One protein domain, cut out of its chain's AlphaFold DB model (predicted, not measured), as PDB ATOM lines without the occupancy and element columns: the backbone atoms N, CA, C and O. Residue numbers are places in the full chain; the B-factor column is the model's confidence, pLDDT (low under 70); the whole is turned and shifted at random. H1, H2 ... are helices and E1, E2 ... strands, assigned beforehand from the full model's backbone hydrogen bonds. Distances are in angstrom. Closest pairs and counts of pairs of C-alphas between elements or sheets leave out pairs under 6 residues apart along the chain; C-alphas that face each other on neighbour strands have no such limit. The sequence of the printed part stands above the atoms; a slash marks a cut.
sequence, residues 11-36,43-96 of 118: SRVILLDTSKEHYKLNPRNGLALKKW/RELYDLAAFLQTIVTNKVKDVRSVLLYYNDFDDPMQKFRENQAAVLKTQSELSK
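This is residues 11 to 36 and 43 to 96 of the 118 residues of the protein "Mitochondrial import inner membrane translocase subunit TIM50" of Bugula neritina (UniProt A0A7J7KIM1). Picture a small body from whose one side a long helix sticks out: residues 85 to 96 of H4 stand free, and H4 begins inside the body. Along the longest axis lie first H1, then a tiny sheet of E1 and E2, then H2 and H3, and last the free part of H4. The printed part has 80 residues, with four named helices and two named strands in the order E1, H1, E2, H2, H3, H4; the sheet, E1 beside E2, is parallel, and the class is mostly helix. The whole is only just compact, close to loose, with a radius of gyration of the C-alphas of 13.7 A, and elongated, spanning 48 by 29 by 20 A.

Begin at the sheet, where E1, residues 15 to 17, and E2, residues 30 to 32, are parallel neighbours at 24 degrees; look for N 31 and O 15, 2.9 A apart, within hydrogen-bond range. Between them in the chain comes H1, residues 20 to 23, whose Tyr 23 has its C-alpha 5.9 A from that of Gly 30, the closest pair with E2. E1, H1 and E2 form a strand-helix-strand unit, two parallel neighbour strands with a helix between, and its crossover is right-handed. Next find H3, residues 63 to 70: its closest C-alphas to E2 are those of Leu 67 and Leu 31, 6.6 A apart. H2, residues 44 to 57, is close to H3 but not clearly touching, with the C-alphas of Ile 55 and Val 63 closest at 7.4 A; they run opposite ways at a steep tilt of 47 degrees. H4, residues 76 to 96, touches H2 with residues 77 to 81 alone, closest at the C-alphas of Met 77 and Asp 47, 6.3 A, at a steep tilt of 57 degrees, the same way. H3 and H4 only just touch, with 3 pairs of C-alphas within 8 A, and only at the corner by their link, where the C-alphas of Tyr 70 and Pro 76 are closest at 5.1 A; they are about perpendicular, at 89 degrees. H1 is apart from H2, H3 and H4. In H2, H3 and H4 every O i to N i+4 pair is within hydrogen-bond range, while H1 is too short for such a pair.

Find C-alpha 15 at (113.477, 127.243, 155.738), where E1 begins; E1 and E2 are each 6.6 A from first to last C-alpha, and H1 is 5.8 A. H2 begins at C-alpha 44, (113.055, 122.329, 140.814), and is 19.8 A long; H3 is 11.0 A. H4, 30.6 A long, ends at C-alpha 96, (129.264, 94.672, 138.014).

The C-alphas farthest apart, those of Leu 25 and Lys 96, are 48.0 A apart. Residues 37 to 42, in the link from E2 to H2, are not printed, and C-alphas 36 and 43 are 10.0 A apart across this cut. Of the links that are printed whole, H1 to E2 is short and the others are tight. In this model the mean pLDDT of the printed part is 95.8, and no printed residue is under 70.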
ATOM      1  N   SER A  11     117.293 121.541 164.675       96.75
ATOM      2  CA  SER A  11     117.962 120.423 163.991       96.75
ATOM      3  C   SER A  11     117.039 119.687 162.999       96.75
ATOM      4  O   SER A  11     117.510 118.919 162.159       96.75
ATOM      5  N   ARG A  12     115.725 119.943 163.068       95.88
ATOM      6  CA  ARG A  12     114.661 119.331 162.256       95.88
ATOM      7  C   ARG A  12     113.873 120.339 161.412       95.88
ATOM      8  O   ARG A  12     112.855 119.968 160.834       95.88
ATOM      9  N   VAL A  13     114.312 121.596 161.343       96.50
ATOM     10  CA  VAL A  13     113.619 122.671 160.614       96.50
ATOM     11  C   VAL A  13     114.451 123.111 159.415       96.50
ATOM     12  O   VAL A  13     115.634 123.414 159.554       96.50
ATOM     13  N   ILE A  14     113.817 123.191 158.249       96.69
ATOM     14  CA  ILE A  14     114.396 123.751 157.024       96.69
ATOM     15  C   ILE A  14     113.514 124.926 156.602       96.69
ATOM     16  O   ILE A  14     112.294 124.784 156.532       96.69
ATOM     17  N   LEU A  15     114.124 126.080 156.336       96.12
ATOM     18  CA  LEU A  15     113.477 127.243 155.738       96.12
ATOM     19  C   LEU A  15     113.867 127.293 154.261       96.12
ATOM     20  O   LEU A  15     115.047 127.311 153.919       96.12
ATOM     21  N   LEU A  16     112.863 127.316 153.390       96.25
ATOM     22  CA  LEU A  16     113.043 127.432 151.948       96.25
ATOM     23  C   LEU A  16     112.631 128.826 151.502       96.25
ATOM     24  O   LEU A  16     111.546 129.288 151.851       96.25
ATOM     25  N   ASP A  17     113.489 129.485 150.736       95.50
ATOM     26  CA  ASP A  17     113.186 130.785 150.145       95.50
ATOM     27  C   ASP A  17     113.953 130.951 148.826       95.50
ATOM     28  O   ASP A  17     114.850 130.178 148.515       95.50
ATOM     29  N   THR A  18     113.622 131.970 148.049       94.44
ATOM     30  CA  THR A  18     114.376 132.388 146.857       94.44
ATOM     31  C   THR A  18     115.512 133.365 147.171       94.44
ATOM     32  O   THR A  18     116.349 133.626 146.312       94.44
ATOM     33  N   SER A  19     115.556 133.926 148.387       92.88
ATOM     34  CA  SER A  19     116.564 134.912 148.794       92.88
ATOM     35  C   SER A  19     117.193 134.587 150.148       92.88
ATOM     36  O   SER A  19     116.489 134.395 151.141       92.88
ATOM     37  N   LYS A  20     118.535 134.614 150.210       91.62
ATOM     38  CA  LYS A  20     119.315 134.436 151.451       91.62
ATOM     39  C   LYS A  20     118.967 135.480 152.522       91.62
ATOM     40  O   LYS A  20     118.977 135.179 153.717       91.62
ATOM     41  N   GLU A  21     118.560 136.677 152.106       92.69
ATOM     42  CA  GLU A  21     118.193 137.772 153.012       92.69
ATOM     43  C   GLU A  21     116.990 137.438 153.901       92.69
ATOM     44  O   GLU A  21     116.917 137.858 155.062       92.69
ATOM     45  N   HIS A  22     116.053 136.631 153.399       92.56
ATOM     46  CA  HIS A  22     114.824 136.309 154.121       92.56
ATOM     47  C   HIS A  22     115.065 135.396 155.324       92.56
ATOM     48  O   HIS A  22     114.253 135.367 156.251       92.56
ATOM     49  N   TYR A  23     116.214 134.726 155.391       92.38
ATOM     50  CA  TYR A  23     116.609 133.864 156.503       92.38
ATOM     51  C   TYR A  23     117.963 134.238 157.107       92.38
ATOM     52  O   TYR A  23     118.578 133.427 157.793       92.38
ATOM     53  N   LYS A  24     118.384 135.503 156.967       93.06
ATOM     54  CA  LYS A  24     119.644 136.016 157.532       93.06
ATOM     55  C   LYS A  24     119.838 135.783 159.037       93.06
ATOM     56  O   LYS A  24     120.966 135.708 159.501       93.06
ATOM     57  N   LEU A  25     118.748 135.664 159.804       92.75
ATOM     58  CA  LEU A  25     118.799 135.378 161.245       92.75
ATOM     59  C   LEU A  25     119.031 133.889 161.549       92.75
ATOM     60  O   LEU A  25     119.424 133.545 162.655       92.75
ATOM     61  N   ASN A  26     118.789 133.006 160.578       93.25
ATOM     62  CA  ASN A  26     118.939 131.558 160.708       93.25
ATOM     63  C   ASN A  26     119.620 130.967 159.458       93.25
ATOM     64  O   ASN A  26     119.063 130.075 158.814       93.25
ATOM     65  N   PRO A  27     120.836 131.429 159.103       93.62
ATOM     66  CA  PRO A  27     121.486 131.082 157.836       93.62
ATOM     67  C   PRO A  27     121.779 129.586 157.705       93.62
ATOM     68  O   PRO A  27     121.783 129.041 156.609       93.62
ATOM     69  N   ARG A  28     121.967 128.891 158.833       95.56
ATOM     70  CA  ARG A  28     122.229 127.444 158.873       95.56
ATOM     71  C   ARG A  28     120.998 126.584 158.580       95.56
ATOM     72  O   ARG A  28     121.151 125.400 158.305       95.56
ATOM     73  N   ASN A  29     119.802 127.157 158.695       96.69
ATOM     74  CA  ASN A  29     118.527 126.474 158.475       96.69
ATOM     75  C   ASN A  29     117.895 126.842 157.130       96.69
ATOM     76  O   ASN A  29     116.883 126.247 156.769       96.69
ATOM     77  N   GLY A  30     118.459 127.816 156.418       96.19
ATOM     78  CA  GLY A  30     117.956 128.270 155.131       96.19
ATOM     79  C   GLY A  30     118.570 127.520 153.954       96.19
ATOM     80  O   GLY A  30     119.748 127.159 153.987       96.19
ATOM     81  N   LEU A  31     117.773 127.333 152.908       96.88
ATOM     82  CA  LEU A  31     118.208 126.884 151.590       96.88
ATOM     83  C   LEU A  31     117.585 127.807 150.541       96.88
ATOM     84  O   LEU A  31     116.362 127.966 150.503       96.88
ATOM     85  N   ALA A  32     118.426 128.447 149.726       95.44
ATOM     86  CA  ALA A  32     117.958 129.278 148.621       95.44
ATOM     87  C   ALA A  32     117.660 128.401 147.403       95.44
ATOM     88  O   ALA A  32     118.522 127.641 146.972       95.44
ATOM     89  N   LEU A  33     116.458 128.530 146.850       95.12
ATOM     90  CA  LEU A  33     116.057 127.892 145.600       95.12
ATOM     91  C   LEU A  33     116.041 128.912 144.468       95.12
ATOM     92  O   LEU A  33     115.858 130.114 144.690       95.12
ATOM     93  N   LYS A  34     116.168 128.422 143.234       93.94
ATOM     94  CA  LYS A  34     115.987 129.266 142.058       93.94
ATOM     95  C   LYS A  34     114.575 129.857 142.054       93.94
ATOM     96  O   LYS A  34     113.581 129.177 142.310       93.94
ATOM     97  N   LYS A  35     114.474 131.150 141.741       94.56
ATOM     98  CA  LYS A  35     113.177 131.808 141.575       94.56
ATOM     99  C   LYS A  35     112.453 131.212 140.368       94.56
ATOM    100  O   LYS A  35     112.991 131.222 139.263       94.56
ATOM    101  N   TRP A  36     111.215 130.775 140.571       95.25
ATOM    102  CA  TRP A  36     110.362 130.338 139.472       95.25
ATOM    103  C   TRP A  36     110.001 131.521 138.567       95.25
ATOM    104  O   TRP A  36     109.527 132.562 139.033       95.25
ATOM    105  N   ARG A  43     111.484 121.717 136.975       94.06
ATOM    106  CA  ARG A  43     111.385 120.539 137.849       94.06
ATOM    107  C   ARG A  43     111.996 120.764 139.229       94.06
ATOM    108  O   ARG A  43     112.113 119.806 139.988       94.06
ATOM    109  N   GLU A  44     112.314 122.002 139.592       94.69
ATOM    110  CA  GLU A  44     113.055 122.329 140.814       94.69
ATOM    111  C   GLU A  44     112.358 121.780 142.071       94.69
ATOM    112  O   GLU A  44     112.988 121.191 142.950       94.69
ATOM    113  N   LEU A  45     111.026 121.882 142.140       95.56
ATOM    114  CA  LEU A  45     110.249 121.357 143.270       95.56
ATOM    115  C   LEU A  45     110.211 119.819 143.330       95.56
ATOM    116  O   LEU A  45     110.082 119.261 144.421       95.56
ATOM    117  N   TYR A  46     110.334 119.127 142.193       96.12
ATOM    118  CA  TYR A  46     110.456 117.667 142.179       96.12
ATOM    119  C   TYR A  46     111.814 117.232 142.739       96.12
ATOM    120  O   TYR A  46     111.873 116.315 143.561       96.12
ATOM    121  N   ASP A  47     112.886 117.925 142.350       96.06
ATOM    122  CA  ASP A  47     114.228 117.676 142.880       96.06
ATOM    123  C   ASP A  47     114.302 117.975 144.380       96.06
ATOM    124  O   ASP A  47     114.825 117.170 145.152       96.06
ATOM    125  N   LEU A  48     113.677 119.071 144.819       97.75
ATOM    126  CA  LEU A  48     113.533 119.401 146.232       97.75
ATOM    127  C   LEU A  48     112.780 118.309 147.005       97.75
ATOM    128  O   LEU A  48     113.191 117.938 148.106       97.75
ATOM    129  N   ALA A  49     111.686 117.773 146.460       97.94
ATOM    130  CA  ALA A  49     110.947 116.694 147.112       97.94
ATOM    131  C   ALA A  49     111.829 115.446 147.296       97.94
ATOM    132  O   ALA A  49     111.867 114.865 148.384       97.94
ATOM    133  N   ALA A  50     112.598 115.072 146.267       97.62
ATOM    134  CA  ALA A  50     113.559 113.973 146.346       97.62
ATOM    135  C   ALA A  50     114.692 114.255 147.352       97.62
ATOM    136  O   ALA A  50     115.101 113.360 148.100       97.62
ATOM    137  N   PHE A  51     115.168 115.498 147.426       98.12
ATOM    138  CA  PHE A  51     116.152 115.948 148.409       98.12
ATOM    139  C   PHE A  51     115.639 115.790 149.846       98.12
ATOM    140  O   PHE A  51     116.289 115.144 150.674       98.12
ATOM    141  N   LEU A  52     114.437 116.294 150.135       98.12
ATOM    142  CA  LEU A  52     113.810 116.171 151.453       98.12
ATOM    143  C   LEU A  52     113.563 114.703 151.822       98.12
ATOM    144  O   LEU A  52     113.865 114.287 152.944       98.12
ATOM    145  N   GLN A  53     113.096 113.891 150.871       98.00
ATOM    146  CA  GLN A  53     112.925 112.453 151.078       98.00
ATOM    147  C   GLN A  53     114.260 111.770 151.403       98.00
ATOM    148  O   GLN A  53     114.315 110.925 152.295       98.00
ATOM    149  N   THR A  54     115.350 112.159 150.738       97.00
ATOM    150  CA  THR A  54     116.694 111.614 150.988       97.00
ATOM    151  C   THR A  54     117.173 111.919 152.408       97.00
ATOM    152  O   THR A  54     117.704 111.031 153.077       97.00
ATOM    153  N   ILE A  55     116.941 113.137 152.910       97.38
ATOM    154  CA  ILE A  55     117.267 113.522 154.296       97.38
ATOM    155  C   ILE A  55     116.554 112.606 155.301       97.38
ATOM    156  O   ILE A  55     117.175 112.120 156.253       97.38
ATOM    157  N   VAL A  56     115.263 112.343 155.076       96.69
ATOM    158  CA  VAL A  56     114.452 111.473 155.939       96.69
ATOM    159  C   VAL A  56     114.924 110.021 155.855       96.69
ATOM    160  O   VAL A  56     115.185 109.403 156.889       96.69
ATOM    161  N   THR A  57     115.089 109.486 154.643       97.06
ATOM    162  CA  THR A  57     115.511 108.097 154.404       97.06
ATOM    163  C   THR A  57     116.880 107.807 155.020       97.06
ATOM    164  O   THR A  57     117.068 106.766 155.651       97.06
ATOM    165  N   ASN A  58     117.811 108.759 154.930       96.12
ATOM    166  CA  ASN A  58     119.149 108.636 155.509       96.12
ATOM    167  C   ASN A  58     119.191 108.904 157.023       96.12
ATOM    168  O   ASN A  58     120.267 108.869 157.620       96.12
ATOM    169  N   LYS A  59     118.040 109.161 157.664       96.56
ATOM    170  CA  LYS A  59     117.910 109.407 159.110       96.56
ATOM    171  C   LYS A  59     118.866 110.492 159.611       96.56
ATOM    172  O   LYS A  59     119.448 110.376 160.693       96.56
ATOM    173  N   VAL A  60     119.018 111.560 158.826       97.25
ATOM    174  CA  VAL A  60     119.853 112.709 159.188       97.25
ATOM    175  C   VAL A  60     119.381 113.253 160.538       97.25
ATOM    176  O   VAL A  60     118.194 113.531 160.727       97.25
ATOM    177  N   LYS A  61     120.293 113.346 161.514       97.12
ATOM    178  CA  LYS A  61     119.966 113.799 162.878       97.12
ATOM    179  C   LYS A  61     119.816 115.312 162.970       97.12
ATOM    180  O   LYS A  61     118.935 115.772 163.682       97.12
ATOM    181  N   ASP A  62     120.657 116.041 162.244       98.00
ATOM    182  CA  ASP A  62     120.657 117.500 162.175       98.00
ATOM    183  C   ASP A  62     120.723 117.926 160.710       98.00
ATOM    184  O   ASP A  62     121.725 117.685 160.037       98.00
ATOM    185  N   VAL A  63     119.649 118.533 160.206       97.94
ATOM    186  CA  VAL A  63     119.544 118.948 158.799       97.94
ATOM    187  C   VAL A  63     120.560 120.028 158.429       97.94
ATOM    188  O   VAL A  63     120.953 120.127 157.270       97.94
ATOM    189  N   ARG A  64     121.048 120.804 159.404       97.62
ATOM    190  CA  ARG A  64     121.945 121.942 159.161       97.62
ATOM    191  C   ARG A  64     123.291 121.510 158.587       97.62
ATOM    192  O   ARG A  64     123.903 122.288 157.871       97.62
ATOM    193  N   SER A  65     123.761 120.291 158.869       97.06
ATOM    194  CA  SER A  65     125.005 119.775 158.272       97.06
ATOM    195  C   SER A  65     124.865 119.542 156.768       97.06
ATOM    196  O   SER A  65     125.779 119.852 156.009       97.06
ATOM    197  N   VAL A  66     123.699 119.057 156.338       97.44
ATOM    198  CA  VAL A  66     123.369 118.865 154.924       97.44
ATOM    199  C   VAL A  66     123.220 120.221 154.241       97.44
ATOM    200  O   VAL A  66     123.830 120.449 153.201       97.44
ATOM    201  N   LEU A  67     122.464 121.143 154.846       97.44
ATOM    202  CA  LEU A  67     122.252 122.478 154.280       97.44
ATOM    203  C   LEU A  67     123.552 123.273 154.149       97.44
ATOM    204  O   LEU A  67     123.741 123.938 153.139       97.44
ATOM    205  N   LEU A  68     124.457 123.182 155.131       96.25
ATOM    206  CA  LEU A  68     125.771 123.828 155.061       96.25
ATOM    207  C   LEU A  68     126.543 123.397 153.811       96.25
ATOM    208  O   LEU A  68     127.006 124.260 153.084       96.25
ATOM    209  N   TYR A  69     126.604 122.093 153.529       96.81
ATOM    210  CA  TYR A  69     127.261 121.592 152.322       96.81
ATOM    211  C   TYR A  69     126.604 122.129 151.045       96.81
ATOM    212  O   TYR A  69     127.288 122.618 150.156       96.81
ATOM    213  N   TYR A  70     125.275 122.055 150.938       97.06
ATOM    214  CA  TYR A  70     124.585 122.455 149.708       97.06
ATOM    215  C   TYR A  70     124.558 123.975 149.482       97.06
ATOM    216  O   TYR A  70     124.467 124.407 148.337       97.06
ATOM    217  N   ASN A  71     124.682 124.782 150.538       94.94
ATOM    218  CA  ASN A  71     124.726 126.243 150.447       94.94
ATOM    219  C   ASN A  71     126.044 126.801 149.882       94.94
ATOM    220  O   ASN A  71     126.074 127.987 149.535       94.94
ATOM    221  N   ASP A  72     127.089 125.973 149.780       94.94
ATOM    222  CA  ASP A  72     128.371 126.327 149.152       94.94
ATOM    223  C   ASP A  72     128.304 126.308 147.613       94.94
ATOM    224  O   ASP A  72     129.264 126.690 146.944       94.94
ATOM    225  N   PHE A  73     127.178 125.872 147.038       95.06
ATOM    226  CA  PHE A  73     126.961 125.804 145.596       95.06
ATOM    227  C   PHE A  73     125.967 126.872 145.134       95.06
ATOM    228  O   PHE A  73     125.020 127.206 145.850       95.06
ATOM    229  N   ASP A  74     126.163 127.367 143.910       92.88
ATOM    230  CA  ASP A  74     125.272 128.360 143.295       92.88
ATOM    231  C   ASP A  74     123.854 127.809 143.088       92.88
ATOM    232  O   ASP A  74     122.871 128.503 143.341       92.88
ATOM    233  N   ASP A  75     123.758 126.544 142.666       94.88
ATOM    234  CA  ASP A  75     122.505 125.805 142.511       94.88
ATOM    235  C   ASP A  75     122.544 124.520 143.366       94.88
ATOM    236  O   ASP A  75     123.118 123.493 142.966       94.88
ATOM    237  N   PRO A  76     121.932 124.556 144.564       96.31
ATOM    238  CA  PRO A  76     121.848 123.402 145.451       96.31
ATOM    239  C   PRO A  76     121.150 122.183 144.834       96.31
ATOM    240  O   PRO A  76     121.557 121.047 145.102       96.31
ATOM    241  N   MET A  77     120.104 122.385 144.025       96.81
ATOM    242  CA  MET A  77     119.327 121.284 143.446       96.81
ATOM    243  C   MET A  77     120.067 120.645 142.277       96.81
ATOM    244  O   MET A  77     120.108 119.416 142.175       96.81
ATOM    245  N   GLN A  78     120.758 121.439 141.457       96.38
ATOM    246  CA  GLN A  78     121.709 120.909 140.484       96.38
ATOM    247  C   GLN A  78     122.768 120.059 141.170       96.38
ATOM    248  O   GLN A  78     122.998 118.916 140.756       96.38
ATOM    249  N   LYS A  79     123.362 120.566 142.257       97.62
ATOM    250  CA  LYS A  79     124.377 119.796 142.967       97.62
ATOM    251  C   LYS A  79     123.821 118.494 143.535       97.62
ATOM    252  O   LYS A  79     124.489 117.458 143.517       97.62
ATOM    253  N   PHE A  80     122.589 118.521 144.032       97.38
ATOM    254  CA  PHE A  80     121.912 117.324 144.509       97.38
ATOM    255  C   PHE A  80     121.745 116.283 143.395       97.38
ATOM    256  O   PHE A  80     122.113 115.124 143.607       97.38
ATOM    257  N   ARG A  81     121.291 116.684 142.200       96.62
ATOM    258  CA  ARG A  81     121.162 115.785 141.038       96.62
ATOM    259  C   ARG A  81     122.497 115.151 140.644       96.62
ATOM    260  O   ARG A  81     122.559 113.940 140.434       96.62
ATOM    261  N   GLU A  82     123.570 115.939 140.594       97.38
ATOM    262  CA  GLU A  82     124.920 115.437 140.303       97.38
ATOM    263  C   GLU A  82     125.364 114.375 141.310       97.38
ATOM    264  O   GLU A  82     125.854 113.310 140.927       97.38
ATOM    265  N   ASN A  83     125.149 114.637 142.602       96.62
ATOM    266  CA  ASN A  83     125.511 113.705 143.663       96.62
ATOM    267  C   ASN A  83     124.710 112.397 143.554       96.62
ATOM    268  O   ASN A  83     125.289 111.319 143.692       96.62
ATOM    269  N   GLN A  84     123.408 112.464 143.252       95.38
ATOM    270  CA  GLN A  84     122.575 111.274 143.026       95.38
ATOM    271  C   GLN A  84     123.064 110.453 141.823       95.38
ATOM    272  O   GLN A  84     123.199 109.231 141.914       95.38
ATOM    273  N   ALA A  85     123.392 111.118 140.711       96.69
ATOM    274  CA  ALA A  85     123.905 110.460 139.512       96.69
ATOM    275  C   ALA A  85     125.263 109.781 139.761       96.69
ATOM    276  O   ALA A  85     125.471 108.637 139.345       96.69
ATOM    277  N   ALA A  86     126.170 110.450 140.480       96.94
ATOM    278  CA  ALA A  86     127.466 109.892 140.856       96.94
ATOM    279  C   ALA A  86     127.304 108.644 141.736       96.94
ATOM    280  O   ALA A  86     127.896 107.601 141.457       96.94
ATOM    281  N   VAL A  87     126.436 108.721 142.749       94.69
ATOM    282  CA  VAL A  87     126.134 107.606 143.652       94.69
ATOM    283  C   VAL A  87     125.557 106.407 142.890       94.69
ATOM    284  O   VAL A  87     125.986 105.275 143.126       94.69
ATOM    285  N   LEU A  88     124.638 106.629 141.945       94.31
ATOM    286  CA  LEU A  88     124.064 105.559 141.125       94.31
ATOM    287  C   LEU A  88     125.112 104.901 140.215       94.31
ATOM    288  O   LEU A  88     125.156 103.671 140.105       94.31
ATOM    289  N   LYS A  89     125.983 105.703 139.592       95.88
ATOM    290  CA  LYS A  89     127.068 105.206 138.739       95.88
ATOM    291  C   LYS A  89     128.028 104.317 139.530       95.88
ATOM    292  O   LYS A  89     128.272 103.182 139.125       95.88
ATOM    293  N   THR A  90     128.500 104.791 140.683       95.81
ATOM    294  CA  THR A  90     129.402 104.021 141.551       95.81
ATOM    295  C   THR A  90     128.750 102.724 142.032       95.81
ATOM    296  O   THR A  90     129.387 101.673 141.997       95.81
ATOM    297  N   GLN A  91     127.471 102.751 142.422       93.62
ATOM    298  CA  GLN A  91     126.748 101.532 142.806       93.62
ATOM    299  C   GLN A  91     126.649 100.523 141.653       93.62
ATOM    300  O   GLN A  91     126.860  99.327 141.863       93.62
ATOM    301  N   SER A  92     126.382 100.990 140.428       95.12
ATOM    302  CA  SER A  92     126.341 100.134 139.237       95.12
ATOM    303  C   SER A  92     127.700  99.485 138.958       95.12
ATOM    304  O   SER A  92     127.773  98.269 138.779       95.12
ATOM    305  N   GLU A  93     128.785 100.261 138.983       96.06
ATOM    306  CA  GLU A  93     130.149  99.766 138.755       96.06
ATOM    307  C   GLU A  93     130.559  98.724 139.802       96.06
ATOM    308  O   GLU A  93     130.987  97.626 139.443       96.06
ATOM    309  N   LEU A  94     130.333  99.011 141.089       95.62
ATOM    310  CA  LEU A  94     130.599  98.062 142.174       95.62
ATOM    311  C   LEU A  94     129.790  96.768 142.012       95.62
ATOM    312  O   LEU A  94     130.329  95.680 142.213       95.62
ATOM    313  N   SER A  95     128.520  96.864 141.606       95.69
ATOM    314  CA  SER A  95     127.675  95.683 141.392       95.69
ATOM    315  C   SER A  95     128.181  94.795 140.247       95.69
ATOM    316  O   SER A  95     128.181  93.568 140.377       95.69
ATOM    317  N   LYS A  96     128.683  95.396 139.156       95.62
ATOM    318  CA  LYS A  96     129.264  94.672 138.014       95.62
ATOM    319  C   LYS A  96     130.555  93.963 138.405       95.62
ATOM    320  O   LYS A  96     130.677  92.766 138.157       95.62
TER     321      LYS A  96